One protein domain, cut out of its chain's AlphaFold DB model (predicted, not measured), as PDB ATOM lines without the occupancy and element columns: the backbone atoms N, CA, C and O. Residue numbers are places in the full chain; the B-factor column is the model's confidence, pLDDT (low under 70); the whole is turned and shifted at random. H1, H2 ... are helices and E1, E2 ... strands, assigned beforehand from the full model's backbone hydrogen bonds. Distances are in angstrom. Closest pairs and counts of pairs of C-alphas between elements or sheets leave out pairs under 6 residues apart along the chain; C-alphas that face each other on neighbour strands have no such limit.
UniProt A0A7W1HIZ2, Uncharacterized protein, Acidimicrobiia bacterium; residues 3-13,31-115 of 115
ATOM      1  N   ILE A   3      58.844  43.492  74.135       70.06
ATOM      2  CA  ILE A   3      59.070  44.939  74.147       70.06
ATOM      3  C   ILE A   3      58.063  45.565  75.109       70.06
ATOM      4  O   ILE A   3      56.862  45.354  74.955       70.06
ATOM      5  N   THR A   4      58.552  46.331  76.080       73.81
ATOM      6  CA  THR A   4      57.728  47.098  77.024       73.81
ATOM      7  C   THR A   4      57.879  48.583  76.708       73.81
ATOM      8  O   THR A   4      58.997  49.070  76.574       73.81
ATOM      9  N   ILE A   5      56.774  49.314  76.562       66.88
ATOM     10  CA  ILE A   5      56.800  50.765  76.331       66.88
ATOM     11  C   ILE A   5      56.299  51.463  77.593       66.88
ATOM     12  O   ILE A   5      55.162  51.250  78.009       66.88
ATOM     13  N   GLU A   6      57.142  52.311  78.172       72.88
ATOM     14  CA  GLU A   6      56.842  53.135  79.340       72.88
ATOM     15  C   GLU A   6      56.745  54.603  78.898       72.88
ATOM     16  O   GLU A   6      57.726  55.227  78.483       72.88
ATOM     17  N   GLY A   7      55.521  55.134  78.925       59.12
ATOM     18  CA  GLY A   7      55.222  56.517  78.569       59.12
ATOM     19  C   GLY A   7      54.983  57.384  79.803       59.12
ATOM     20  O   GLY A   7      54.296  56.959  80.732       59.12
ATOM     21  N   HIS A   8      55.504  58.610  79.791       70.31
ATOM     22  CA  HIS A   8      55.316  59.591  80.865       70.31
ATOM     23  C   HIS A   8      54.664  60.884  80.345       70.31
ATOM     24  O   HIS A   8      54.677  61.159  79.142       70.31
ATOM     25  N   ASP A   9      54.102  61.676  81.266       52.41
ATOM     26  CA  ASP A   9      53.602  63.039  81.022       52.41
ATOM     27  C   ASP A   9      52.440  63.159  80.015       52.41
ATOM     28  O   ASP A   9      52.409  64.062  79.173       52.41
ATOM     29  N   LEU A  10      51.450  62.262  80.121       45.66
ATOM     30  CA  LEU A  10      50.173  62.376  79.407       45.66
ATOM     31  C   LEU A  10      49.006  62.551  80.402       45.66
ATOM     32  O   LEU A  10      48.553  61.568  80.989       45.66
ATOM     33  N   PRO A  11      48.500  63.779  80.626       46.22
ATOM     34  CA  PRO A  11      47.401  64.001  81.560       46.22
ATOM     35  C   PRO A  11      46.082  63.401  81.042       46.22
ATOM     36  O   PRO A  11      45.620  63.730  79.951       46.22
ATOM     37  N   GLY A  12      45.457  62.545  81.859       41.00
ATOM     38  CA  GLY A  12      44.050  62.147  81.718       41.00
ATOM     39  C   GLY A  12      43.713  61.067  80.682       41.00
ATOM     40  O   GLY A  12      42.543  60.961  80.325       41.00
ATOM     41  N   ARG A  13      44.671  60.267  80.181       47.03
ATOM     42  CA  ARG A  13      44.395  59.228  79.161       47.03
ATOM     43  C   ARG A  13      45.090  57.888  79.433       47.03
ATOM     44  O   ARG A  13      46.198  57.858  79.958       47.03
ATOM     45  N   ASP A  31      66.207  40.988  62.781       73.19
ATOM     46  CA  ASP A  31      65.065  41.595  62.108       73.19
ATOM     47  C   ASP A  31      63.840  41.320  62.964       73.19
ATOM     48  O   ASP A  31      63.203  40.272  62.839       73.19
ATOM     49  N   LEU A  32      63.562  42.247  63.881       76.81
ATOM     50  CA  LEU A  32      62.419  42.142  64.775       76.81
ATOM     51  C   LEU A  32      61.119  42.104  63.977       76.81
ATOM     52  O   LEU A  32      60.880  42.913  63.079       76.81
ATOM     53  N   ARG A  33      60.280  41.128  64.320       82.19
ATOM     54  CA  ARG A  33      58.998  40.843  63.679       82.19
ATOM     55  C   ARG A  33      57.955  40.577  64.747       82.19
ATOM     56  O   ARG A  33      58.275  40.169  65.858       82.19
ATOM     57  N   GLY A  34      56.708  40.810  64.379       84.12
ATOM     58  CA  GLY A  34      55.557  40.603  65.238       84.12
ATOM     59  C   GLY A  34      54.351  41.365  64.699       84.12
ATOM     60  O   GLY A  34      54.514  42.214  63.822       84.12
ATOM     61  N   PRO A  35      53.151  41.093  65.221       86.81
ATOM     62  CA  PRO A  35      51.905  41.696  64.751       86.81
ATOM     63  C   PRO A  35      51.883  43.216  64.946       86.81
ATOM     64  O   PRO A  35      51.268  43.928  64.160       86.81
ATOM     65  N   ALA A  36      52.600  43.717  65.957       85.62
ATOM     66  CA  ALA A  36      52.750  45.145  66.226       85.62
ATOM     67  C   ALA A  36      53.933  45.799  65.482       85.62
ATOM     68  O   ALA A  36      54.127  47.011  65.588       85.62
ATOM     69  N   VAL A  37      54.753  45.020  64.761       90.19
ATOM     70  CA  VAL A  37      55.947  45.520  64.066       90.19
ATOM     71  C   VAL A  37      55.626  45.800  62.603       90.19
ATOM     72  O   VAL A  37      55.233  44.916  61.845       90.19
ATOM     73  N   HIS A  38      55.864  47.038  62.187       91.44
ATOM     74  CA  HIS A  38      55.601  47.526  60.838       91.44
ATOM     75  C   HIS A  38      56.895  47.955  60.131       91.44
ATOM     76  O   HIS A  38      57.969  47.993  60.729       91.44
ATOM     77  N   GLY A  39      56.782  48.316  58.850       91.81
ATOM     78  CA  GLY A  39      57.900  48.774  58.015       91.81
ATOM     79  C   GLY A  39      58.583  47.635  57.265       91.81
ATOM     80  O   GLY A  39      58.189  46.481  57.412       91.81
ATOM     81  N   SER A  40      59.584  47.945  56.439       89.94
ATOM     82  CA  SER A  40      60.432  46.967  55.737       89.94
ATOM     83  C   SER A  40      61.628  46.548  56.598       89.94
ATOM     84  O   SER A  40      61.891  47.136  57.648       89.94
ATOM     85  N   ARG A  41      62.372  45.518  56.171       84.38
ATOM     86  CA  ARG A  41      63.636  45.155  56.834       84.38
ATOM     87  C   ARG A  41      64.558  46.382  56.818       84.38
ATOM     88  O   ARG A  41      64.677  47.025  55.780       84.38
ATOM     89  N   GLY A  42      65.147  46.721  57.963       84.12
ATOM     90  CA  GLY A  42      65.976  47.923  58.126       84.12
ATOM     91  C   GLY A  42      65.216  49.239  58.359       84.12
ATOM     92  O   GLY A  42      65.853  50.228  58.683       84.12
ATOM     93  N   ASP A  43      63.880  49.268  58.261       89.62
ATOM     94  CA  ASP A  43      63.047  50.438  58.616       89.62
ATOM     95  C   ASP A  43      61.885  50.014  59.531       89.62
ATOM     96  O   ASP A  43      60.746  50.463  59.384       89.62
ATOM     97  N   ARG A  44      62.153  49.071  60.446       90.25
ATOM     98  CA  ARG A  44      61.148  48.545  61.378       90.25
ATOM     99  C   ARG A  44      60.729  49.607  62.389       90.25
ATOM    100  O   ARG A  44      61.563  50.361  62.895       90.25
ATOM    101  N   PHE A  45      59.444  49.631  62.726       93.56
ATOM    102  CA  PHE A  45      58.897  50.526  63.745       93.56
ATOM    103  C   PHE A  45      57.648  49.951  64.427       93.56
ATOM    104  O   PHE A  45      56.976  49.081  63.873       93.56
ATOM    105  N   LEU A  46      57.321  50.481  65.608       92.50
ATOM    106  CA  LEU A  46      56.042  50.268  66.299       92.50
ATOM    107  C   LEU A  46      55.157  51.502  66.134       92.50
ATOM    108  O   LEU A  46      55.661  52.627  66.181       92.50
ATOM    109  N   TYR A  47      53.847  51.315  65.980       94.25
ATOM    110  CA  TYR A  47      52.921  52.427  66.161       94.25
ATOM    111  C   TYR A  47      52.651  52.637  67.646       94.25
ATOM    112  O   TYR A  47      52.178  51.740  68.338       94.25
ATOM    113  N   LEU A  48      52.902  53.855  68.106       92.62
ATOM    114  CA  LEU A  48      52.153  54.416  69.214       92.62
ATOM    115  C   LEU A  48      50.935  55.105  68.580       92.62
ATOM    116  O   LEU A  48      51.059  55.704  67.504       92.62
ATOM    117  N   THR A  49      49.754  54.963  69.176       93.12
ATOM    118  CA  THR A  49      48.502  55.474  68.599       93.12
ATOM    119  C   THR A  49      47.667  56.139  69.686       93.12
ATOM    120  O   THR A  49      47.563  55.627  70.796       93.12
ATOM    121  N   TRP A  50      47.086  57.288  69.355       91.12
ATOM    122  CA  TRP A  50      46.290  58.131  70.228       91.12
ATOM    123  C   TRP A  50      44.908  58.244  69.616       91.12
ATOM    124  O   TRP A  50      44.757  58.496  68.415       91.12
ATOM    125  N   GLY A  51      43.912  58.077  70.460       92.50
ATOM    126  CA  GLY A  51      42.521  58.115  70.078       92.50
ATOM    127  C   GLY A  51      41.662  58.274  71.309       92.50
ATOM    128  O   GLY A  51      42.143  58.124  72.438       92.50
ATOM    129  N   ASP A  52      40.410  58.599  71.060       91.62
ATOM    130  CA  ASP A  52      39.378  58.557  72.075       91.62
ATOM    131  C   ASP A  52      38.667  57.200  71.975       91.62
ATOM    132  O   ASP A  52      38.648  56.561  70.918       91.62
ATOM    133  N   VAL A  53      38.160  56.720  73.107       92.94
ATOM    134  CA  VAL A  53      37.340  55.509  73.156       92.94
ATOM    135  C   VAL A  53      35.895  55.970  73.246       92.94
ATOM    136  O   VAL A  53      35.523  56.638  74.213       92.94
ATOM    137  N   ASP A  54      35.111  55.647  72.228       90.00
ATOM    138  CA  ASP A  54      33.699  55.995  72.165       90.00
ATOM    139  C   ASP A  54      32.884  55.154  73.170       90.00
ATOM    140  O   ASP A  54      33.349  54.108  73.637       90.00
ATOM    141  N   PRO A  55      31.653  55.569  73.534       94.56
ATOM    142  CA  PRO A  55      30.821  54.827  74.487       94.56
ATOM    143  C   PRO A  55      30.512  53.380  74.072       94.56
ATOM    144  O   PRO A  55      30.205  52.554  74.930       94.56
ATOM    145  N   ASP A  56      30.584  53.072  72.775       93.44
ATOM    146  CA  ASP A  56      30.422  51.722  72.226       93.44
ATOM    147  C   ASP A  56      31.710  50.875  72.296       93.44
ATOM    148  O   ASP A  56      31.722  49.717  71.875       93.44
ATOM    149  N   GLY A  57      32.788  51.434  72.849       91.75
ATOM    150  CA  GLY A  57      34.095  50.800  72.982       91.75
ATOM    151  C   GLY A  57      34.957  50.877  71.725       91.75
ATOM    152  O   GLY A  57      36.072  50.350  71.732       91.75
ATOM    153  N   SER A  58      34.484  51.514  70.650       92.12
ATOM    154  CA  SER A  58      35.302  51.727  69.461       92.12
ATOM    155  C   SER A  58      36.401  52.763  69.727       92.12
ATOM    156  O   SER A  58      36.268  53.656  70.560       92.12
ATOM    157  N   PHE A  59      37.545  52.601  69.060       89.81
ATOM    158  CA  PHE A  59      38.694  53.492  69.216       89.81
ATOM    159  C   PHE A  59      38.824  54.411  68.000       89.81
ATOM    160  O   PHE A  59      39.218  53.976  66.912       89.81
ATOM    161  N   ALA A  60      38.536  55.695  68.198       89.88
ATOM    162  CA  ALA A  60      38.654  56.734  67.189       89.88
ATOM    163  C   ALA A  60      40.061  57.351  67.222       89.88
ATOM    164  O   ALA A  60      40.360  58.267  67.992       89.88
ATOM    165  N   MET A  61      40.961  56.842  66.374       92.38
ATOM    166  CA  MET A  61      42.322  57.373  66.245       92.38
ATOM    167  C   MET A  61      42.315  58.814  65.713       92.38
ATOM    168  O   MET A  61      41.818  59.067  64.618       92.38
ATOM    169  N   PHE A  62      43.016  59.721  66.400       92.44
ATOM    170  CA  PHE A  62      43.268  61.083  65.906       92.44
ATOM    171  C   PHE A  62      44.757  61.400  65.685       92.44
ATOM    172  O   PHE A  62      45.083  62.362  64.986       92.44
ATOM    173  N   ARG A  63      45.695  60.626  66.258       92.69
ATOM    174  CA  ARG A  63      47.143  60.862  66.086       92.69
ATOM    175  C   ARG A  63      47.953  59.576  66.242       92.69
ATOM    176  O   ARG A  63      47.524  58.638  66.902       92.69
ATOM    177  N   ARG A  64      49.129  59.521  65.609       95.94
ATOM    178  CA  ARG A  64      50.071  58.394  65.703       95.94
ATOM    179  C   ARG A  64      51.517  58.824  65.493       95.94
ATOM    180  O   ARG A  64      51.792  59.819  64.818       95.94
ATOM    181  N   ALA A  65      52.425  58.004  65.997       96.19
ATOM    182  CA  ALA A  65      53.863  58.169  65.918       96.19
ATOM    183  C   ALA A  65      54.505  56.797  65.707       96.19
ATOM    184  O   ALA A  65      53.949  55.765  66.085       96.19
ATOM    185  N   LYS A  66      55.675  56.794  65.079       96.44
ATOM    186  CA  LYS A  66      56.459  55.603  64.776       96.44
ATOM    187  C   LYS A  66      57.638  55.551  65.732       96.44
ATOM    188  O   LYS A  66      58.522  56.397  65.629       96.44
ATOM    189  N   LEU A  67      57.653  54.580  66.637       94.38
ATOM    190  CA  LEU A  67      58.822  54.298  67.464       94.38
ATOM    191  C   LEU A  67      59.793  53.480  66.623       94.38
ATOM    192  O   LEU A  67      59.498  52.336  66.271       94.38
ATOM    193  N   MET A  68      60.908  54.092  66.236       93.12
ATOM    194  CA  MET A  68      61.837  53.488  65.288       93.12
ATOM    195  C   MET A  68      62.654  52.384  65.965       93.12
ATOM    196  O   MET A  68      63.541  52.663  66.764       93.12
ATOM    197  N   ILE A  69      62.367  51.127  65.615       89.19
ATOM    198  CA  ILE A  69      63.161  49.962  66.041       89.19
ATOM    199  C   ILE A  69      64.491  49.927  65.284       89.19
ATOM    200  O   ILE A  69      65.506  49.506  65.826       89.19
ATOM    201  N   ALA A  70      64.488  50.379  64.030       87.56
ATOM    202  CA  ALA A  70      65.690  50.452  63.204       87.56
ATOM    203  C   ALA A  70      66.803  51.339  63.798       87.56
ATOM    204  O   ALA A  70      67.948  51.206  63.389       87.56
ATOM    205  N   ASP A  71      66.467  52.207  64.758       90.12
ATOM    206  CA  ASP A  71      67.412  53.106  65.424       90.12
ATOM    207  C   ASP A  71      67.918  52.546  66.771       90.12
ATOM    208  O   ASP A  71      68.519  53.277  67.555       90.12
ATOM    209  N   ILE A  72      67.633  51.275  67.085       89.50
ATOM    210  CA  ILE A  72      68.143  50.604  68.288       89.50
ATOM    211  C   ILE A  72      69.523  50.025  67.982       89.50
ATOM    212  O   ILE A  72      69.692  49.315  66.990       89.50
ATOM    213  N   GLU A  73      70.482  50.282  68.871       87.94
ATOM    214  CA  GLU A  73      71.841  49.751  68.755       87.94
ATOM    215  C   GLU A  73      71.826  48.208  68.646       87.94
ATOM    216  O   GLU A  73      71.214  47.534  69.492       87.94
ATOM    217  N   PRO A  74      72.481  47.613  67.629       82.31
ATOM    218  CA  PRO A  74      72.511  46.161  67.432       82.31
ATOM    219  C   PRO A  74      73.037  45.382  68.645       82.31
ATOM    220  O   PRO A  74      72.577  44.268  68.921       82.31
ATOM    221  N   GLU A  75      73.976  45.961  69.390       82.81
ATOM    222  CA  GLU A  75      74.566  45.377  70.593       82.81
ATOM    223  C   GLU A  75      73.527  45.254  71.705       82.81
ATOM    224  O   GLU A  75      73.459  44.217  72.364       82.81
ATOM    225  N   LEU A  76      72.669  46.266  71.871       86.69
ATOM    226  CA  LEU A  76      71.580  46.231  72.844       86.69
ATOM    227  C   LEU A  76      70.583  45.125  72.491       86.69
ATOM    228  O   LEU A  76      70.221  44.324  73.347       86.69
ATOM    229  N   LEU A  77      70.195  45.033  71.218       83.12
ATOM    230  CA  LEU A  77      69.307  43.976  70.730       83.12
ATOM    231  C   LEU A  77      69.883  42.576  70.971       83.12
ATOM    232  O   LEU A  77      69.168  41.671  71.404       83.12
ATOM    233  N   THR A  78      71.177  42.403  70.707       78.56
ATOM    234  CA  THR A  78      71.879  41.128  70.897       78.56
ATOM    235  C   THR A  78      71.976  40.768  72.377       78.56
ATOM    236  O   THR A  78      71.643  39.645  72.753       78.56
ATOM    237  N   ALA A  79      72.360  41.723  73.228       79.00
ATOM    238  CA  ALA A  79      72.445  41.529  74.671       79.00
ATOM    239  C   ALA A  79      71.076  41.195  75.280       79.00
ATOM    240  O   ALA A  79      70.963  40.253  76.060       79.00
ATOM    241  N   THR A  80      70.017  41.907  74.882       82.62
ATOM    242  CA  THR A  80      68.657  41.619  75.347       82.62
ATOM    243  C   THR A  80      68.199  40.231  74.912       82.62
ATOM    244  O   THR A  80      67.641  39.505  75.728       82.62
ATOM    245  N   ALA A  81      68.448  39.837  73.659       79.06
ATOM    246  CA  ALA A  81      68.074  38.514  73.160       79.06
ATOM    247  C   ALA A  81      68.822  37.365  73.861       79.06
ATOM    248  O   ALA A  81      68.276  36.269  73.952       79.06
ATOM    249  N   ALA A  82      70.045  37.613  74.341       75.31
ATOM    250  CA  ALA A  82      70.838  36.646  75.099       75.31
ATOM    251  C   ALA A  82      70.444  36.548  76.588       75.31
ATOM    252  O   ALA A  82      70.766  35.548  77.227       75.31
ATOM    253  N   GLY A  83      69.790  37.575  77.139       75.81
ATOM    254  CA  GLY A  83      69.287  37.604  78.516       75.81
ATOM    255  C   GLY A  83      67.802  37.247  78.616       75.81
ATOM    256  O   GLY A  83      67.289  36.415  77.871       75.81
ATOM    257  N   ASP A  84      67.081  37.943  79.497       78.75
ATOM    258  CA  ASP A  84      65.644  37.730  79.751       78.75
ATOM    259  C   ASP A  84      64.742  38.131  78.569       78.75
ATOM    260  O   ASP A  84      63.517  37.969  78.599       78.75
ATOM    261  N   GLY A  85      65.329  38.675  77.499       80.31
ATOM    262  CA  GLY A  85      64.598  39.022  76.296       80.31
ATOM    263  C   GLY A  85      63.633  40.179  76.499       80.31
ATOM    264  O   GLY A  85      62.650  40.223  75.765       80.31
ATOM    265  N   ASN A  86      63.850  41.081  77.461       84.06
ATOM    266  CA  ASN A  86      62.978  42.230  77.700       84.06
ATOM    267  C   ASN A  86      63.661  43.550  77.315       84.06
ATOM    268  O   ASN A  86      64.637  43.965  77.936       84.06
ATOM    269  N   LEU A  87      63.136  44.207  76.281       87.75
ATOM    270  CA  LEU A  87      63.602  45.510  75.812       87.75
ATOM    271  C   LEU A  87      62.585  46.585  76.196       87.75
ATOM    272  O   LEU A  87      61.411  46.481  75.845       87.75
ATOM    273  N   VAL A  88      63.027  47.630  76.883       89.38
ATOM    274  CA  VAL A  88      62.163  48.699  77.391       89.38
ATOM    275  C   VAL A  88      62.416  49.994  76.627       89.38
ATOM    276  O   VAL A  88      63.561  50.420  76.485       89.38
ATOM    277  N   ALA A  89      61.343  50.629  76.151       90.44
ATOM    278  CA  ALA A  89      61.361  51.963  75.557       90.44
ATOM    279  C   ALA A  89      60.790  52.984  76.550       90.44
ATOM    280  O   ALA A  89      59.630  52.872  76.938       90.44
ATOM    281  N   THR A  90      61.567  54.003  76.906       92.69
ATOM    282  CA  THR A  90      61.120  55.150  77.708       92.69
ATOM    283  C   THR A  90      60.917  56.358  76.804       92.69
ATOM    284  O   THR A  90      61.823  56.734  76.053       92.69
ATOM    285  N   ILE A  91      59.740  56.983  76.882       93.38
ATOM    286  CA  ILE A  91      59.329  58.057  75.971       93.38
ATOM    287  C   ILE A  91      58.490  59.126  76.687       93.38
ATOM    288  O   ILE A  91      57.596  58.814  77.474       93.38
ATOM    289  N   GLY A  92      58.757  60.400  76.392       91.50
ATOM    290  CA  GLY A  92      57.857  61.497  76.760       91.50
ATOM    291  C   GLY A  92      56.707  61.571  75.761       91.50
ATOM    292  O   GLY A  92      56.950  61.617  74.562       91.50
ATOM    293  N   LEU A  93      55.454  61.558  76.210       92.50
ATOM    294  CA  LEU A  93      54.305  61.382  75.307       92.50
ATOM    295  C   LEU A  93      53.853  62.668  74.594       92.50
ATOM    296  O   LEU A  93      53.024  62.605  73.679       92.50
ATOM    297  N   THR A  94      54.419  63.806  74.988       91.81
ATOM    298  CA  THR A  94      54.024  65.149  74.560       91.81
ATOM    299  C   THR A  94      55.175  65.845  73.819       91.81
ATOM    300  O   THR A  94      56.330  65.767  74.233       91.81
ATOM    301  N   ASP A  95      54.867  66.522  72.711       90.06
ATOM    302  CA  ASP A  95      55.794  67.314  71.903       90.06
ATOM    303  C   ASP A  95      55.982  68.751  72.442       90.06
ATOM    304  O   ASP A  95      55.317  69.193  73.382       90.06
ATOM    305  N   ALA A  96      56.889  69.514  71.824       88.94
ATOM    306  CA  ALA A  96      57.185  70.897  72.215       88.94
ATOM    307  C   ALA A  96      55.990  71.863  72.061       88.94
ATOM    308  O   ALA A  96      55.957  72.917  72.694       88.94
ATOM    309  N   CYS A  97      54.993  71.501  71.252       92.06
ATOM    310  CA  CYS A  97      53.760  72.262  71.067       92.06
ATOM    311  C   CYS A  97      52.673  71.873  72.082       92.06
ATOM    312  O   CYS A  97      51.550  72.367  71.983       92.06
ATOM    313  N   ARG A  98      52.991  71.015  73.065       90.81
ATOM    314  CA  ARG A  98      52.046  70.443  74.038       90.81
ATOM    315  C   ARG A  98      50.967  69.565  73.399       90.81
ATOM    316  O   ARG A  98      49.871  69.430  73.939       90.81
ATOM    317  N   ALA A  99      51.277  68.955  72.260       90.62
ATOM    318  CA  ALA A  99      50.422  67.974  71.610       90.62
ATOM    319  C   ALA A  99      51.039  66.569  71.720       90.62
ATOM    320  O   ALA A  99      52.226  66.440  71.997       90.62
ATOM    321  N   PRO A 100      50.273  65.488  71.505       94.50
ATOM    322  CA  PRO A 100      50.840  64.144  71.465       94.50
ATOM    323  C   PRO A 100      52.021  64.000  70.502       94.50
ATOM    324  O   PRO A 100      52.025  64.633  69.453       94.50
ATOM    325  N   LEU A 101      52.989  63.123  70.762       94.00
ATOM    326  CA  LEU A 101      54.027  62.846  69.761       94.00
ATOM    327  C   LEU A 101      53.434  62.401  68.408       94.00
ATOM    328  O   LEU A 101      52.344  61.831  68.317       94.00
ATOM    329  N   CYS A 102      54.149  62.688  67.320       94.75
ATOM    330  CA  CYS A 102      53.789  62.247  65.973       94.75
ATOM    331  C   CYS A 102      55.026  61.952  65.118       94.75
ATOM    332  O   CYS A 102      56.160  62.053  65.580       94.75
ATOM    333  N   ALA A 103      54.794  61.581  63.857       94.12
ATOM    334  CA  ALA A 103      55.841  61.302  62.874       94.12
ATOM    335  C   ALA A 103      56.785  60.169  63.324       94.12
ATOM    336  O   ALA A 103      56.307  59.127  63.767       94.12
ATOM    337  N   ARG A 104      58.100  60.312  63.124       96.06
ATOM    338  CA  ARG A 104      59.116  59.327  63.530       96.06
ATOM    339  C   ARG A 104      59.742  59.777  64.849       96.06
ATOM    340  O   ARG A 104      60.356  60.838  64.891       96.06
ATOM    341  N   VAL A 105      59.614  58.961  65.891       95.00
ATOM    342  CA  VAL A 105      60.270  59.174  67.183       95.00
ATOM    343  C   VAL A 105      61.587  58.411  67.182       95.00
ATOM    344  O   VAL A 105      61.609  57.193  66.998       95.00
ATOM    345  N   ARG A 106      62.675  59.153  67.379       92.69
ATOM    346  CA  ARG A 106      64.059  58.670  67.387       92.69
ATOM    347  C   ARG A 106      64.777  59.172  68.645       92.69
ATOM    348  O   ARG A 106      64.264  60.094  69.289       92.69
ATOM    349  N   PRO A 107      65.946  58.622  69.012       91.44
ATOM    350  CA  PRO A 107      66.784  59.224  70.045       91.44
ATOM    351  C   PRO A 107      67.059  60.721  69.770       91.44
ATOM    352  O   PRO A 107      67.218  61.102  68.608       91.44
ATOM    353  N   PRO A 108      67.091  61.589  70.802       91.50
ATOM    354  CA  PRO A 108      66.959  61.276  72.229       91.50
ATOM    355  C   PRO A 108      65.507  61.234  72.752       91.50
ATOM    356  O   PRO A 108      65.309  61.034  73.947       91.50
ATOM    357  N   ALA A 109      64.490  61.425  71.902       91.88
ATOM    358  CA  ALA A 109      63.083  61.482  72.328       91.88
ATOM    359  C   ALA A 109      62.520  60.125  72.796       91.88
ATOM    360  O   ALA A 109      61.561  60.084  73.566       91.88
ATOM    361  N   VAL A 110      63.129  59.023  72.353       93.38
ATOM    362  CA  VAL A 110      62.919  57.670  72.883       93.38
ATOM    363  C   VAL A 110      64.261  57.101  73.336       93.38
ATOM    364  O   VAL A 110      65.267  57.247  72.638       93.38
ATOM    365  N   ARG A 111      64.279  56.459  74.505       94.31
ATOM    366  CA  ARG A 111      65.445  55.749  75.045       94.31
ATOM    367  C   ARG A 111      65.130  54.270  75.177       94.31
ATOM    368  O   ARG A 111      64.100  53.923  75.743       94.31
ATOM    369  N   TRP A 112      66.027  53.420  74.698       92.19
ATOM    370  CA  TRP A 112      65.891  51.967  74.764       92.19
ATOM    371  C   TRP A 112      66.894  51.389  75.756       92.19
ATOM    372  O   TRP A 112      68.037  51.842  75.798       92.19
ATOM    373  N   HIS A 113      66.486  50.400  76.546       90.75
ATOM    374  CA  HIS A 113      67.381  49.683  77.455       90.75
ATOM    375  C   HIS A 113      66.898  48.254  77.708       90.75
ATOM    376  O   HIS A 113      65.712  47.954  77.581       90.75
ATOM    377  N   ALA A 114      67.828  47.365  78.046       87.44
ATOM    378  CA  ALA A 114      67.513  46.011  78.477       87.44
ATOM    379  C   ALA A 114      66.996  46.046  79.918       87.44
ATOM    380  O   ALA A 114      67.412  46.905  80.701       87.44
ATOM    381  N   ARG A 115      66.119  45.107  80.255       79.56
ATOM    382  CA  ARG A 115      65.665  44.869  81.622       79.56
ATOM    383  C   ARG A 115      66.038  43.474  82.076       79.56
ATOM    384  O   ARG A 115      65.948  42.563  81.224       79.56
TER     385      ARG A 115
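What this domain is: This is residues 3 to 13 and 31 to 115 of the 115 residues of an uncharacterized protein of Acidimicrobiia bacterium (UniProt A0A7W1HIZ2). What shape do these atoms make? Two small three-stranded sheets, E1 E4 E6 and E2 E3 E5, are partly face to face with their strands crossed; the E2-E3 hairpin reaches to one end of the long axis, and the short helix H1 packs over E6 at the other end. What is it built of? The printed part has 96 residues, with named elements in the order E1 E2 E3 H1 E4 E5 E6, one helix and six strands, and is mostly strand. Both sheets are mixed, in the orders E1 E4 E6 and E2 E3 E5. How large is it? It is compact by its radius of gyration of the C-alphas, 14.4 A, yet elongated in outline, spanning 43 by 28 by 24 A.

Where its parts are: Where does the first strand begin? E1, residues 3 to 8, begins at C-alpha 3, (59.070, 44.939, 74.147), and measures 16.6 A. What comes next? E2, residues 45 to 53, measures 24.0 A, and E3, residues 59 to 68, measures 23.5 A and bends by 79 degrees at residue 62. H1, residues 74 to 82, measures 12.3 A. Which elements end the printed part? E4, residues 86 to 92, measures 20.0 A, and E5, residues 103 to 105, measures 6.5 A. E6, residues 110 to 114, measures 13.7 A and ends at C-alpha 114, (67.513, 46.011, 78.477).

How they stand to each other: How does E1 pair? E1 is parallel to E4, with N 6 and O 89 2.8 A apart, and E4 is antiparallel to E6, with N 90 and O 111 2.8 A apart. How is the other sheet joined? E2 and E3 form an antiparallel hairpin, with N 50 and O 63 2.8 A apart, and E3 is parallel to E5, with N 66 and O 103 2.8 A apart. Where is H1? It is on the sheet E1 E4 E6, over E6, at a height over the sheet of 7.4 A and slantwise to the strands, at 34 degrees to E6 on the local plane, which is fitted to only just enough C-alphas, 6. Its closest C-alphas to E6 are those of Thr 80 and Ala 114, 5.5 A, and every O i to N i+4 pair in it is within hydrogen-bond range.

The domain as a whole: Which C-alphas are farthest apart? Those of Pro 55 and Glu 75, at 44.9 A. Is anything cut out? Residues 14 to 30 are not printed, and C-alphas 13 and 31 are 32.1 A apart across the cut. Of the links that are printed whole, none is long. Where is confidence low? Residues 5, 7 and 9 to 13 are under 70 in pLDDT, and the mean of the printed part is 85.7.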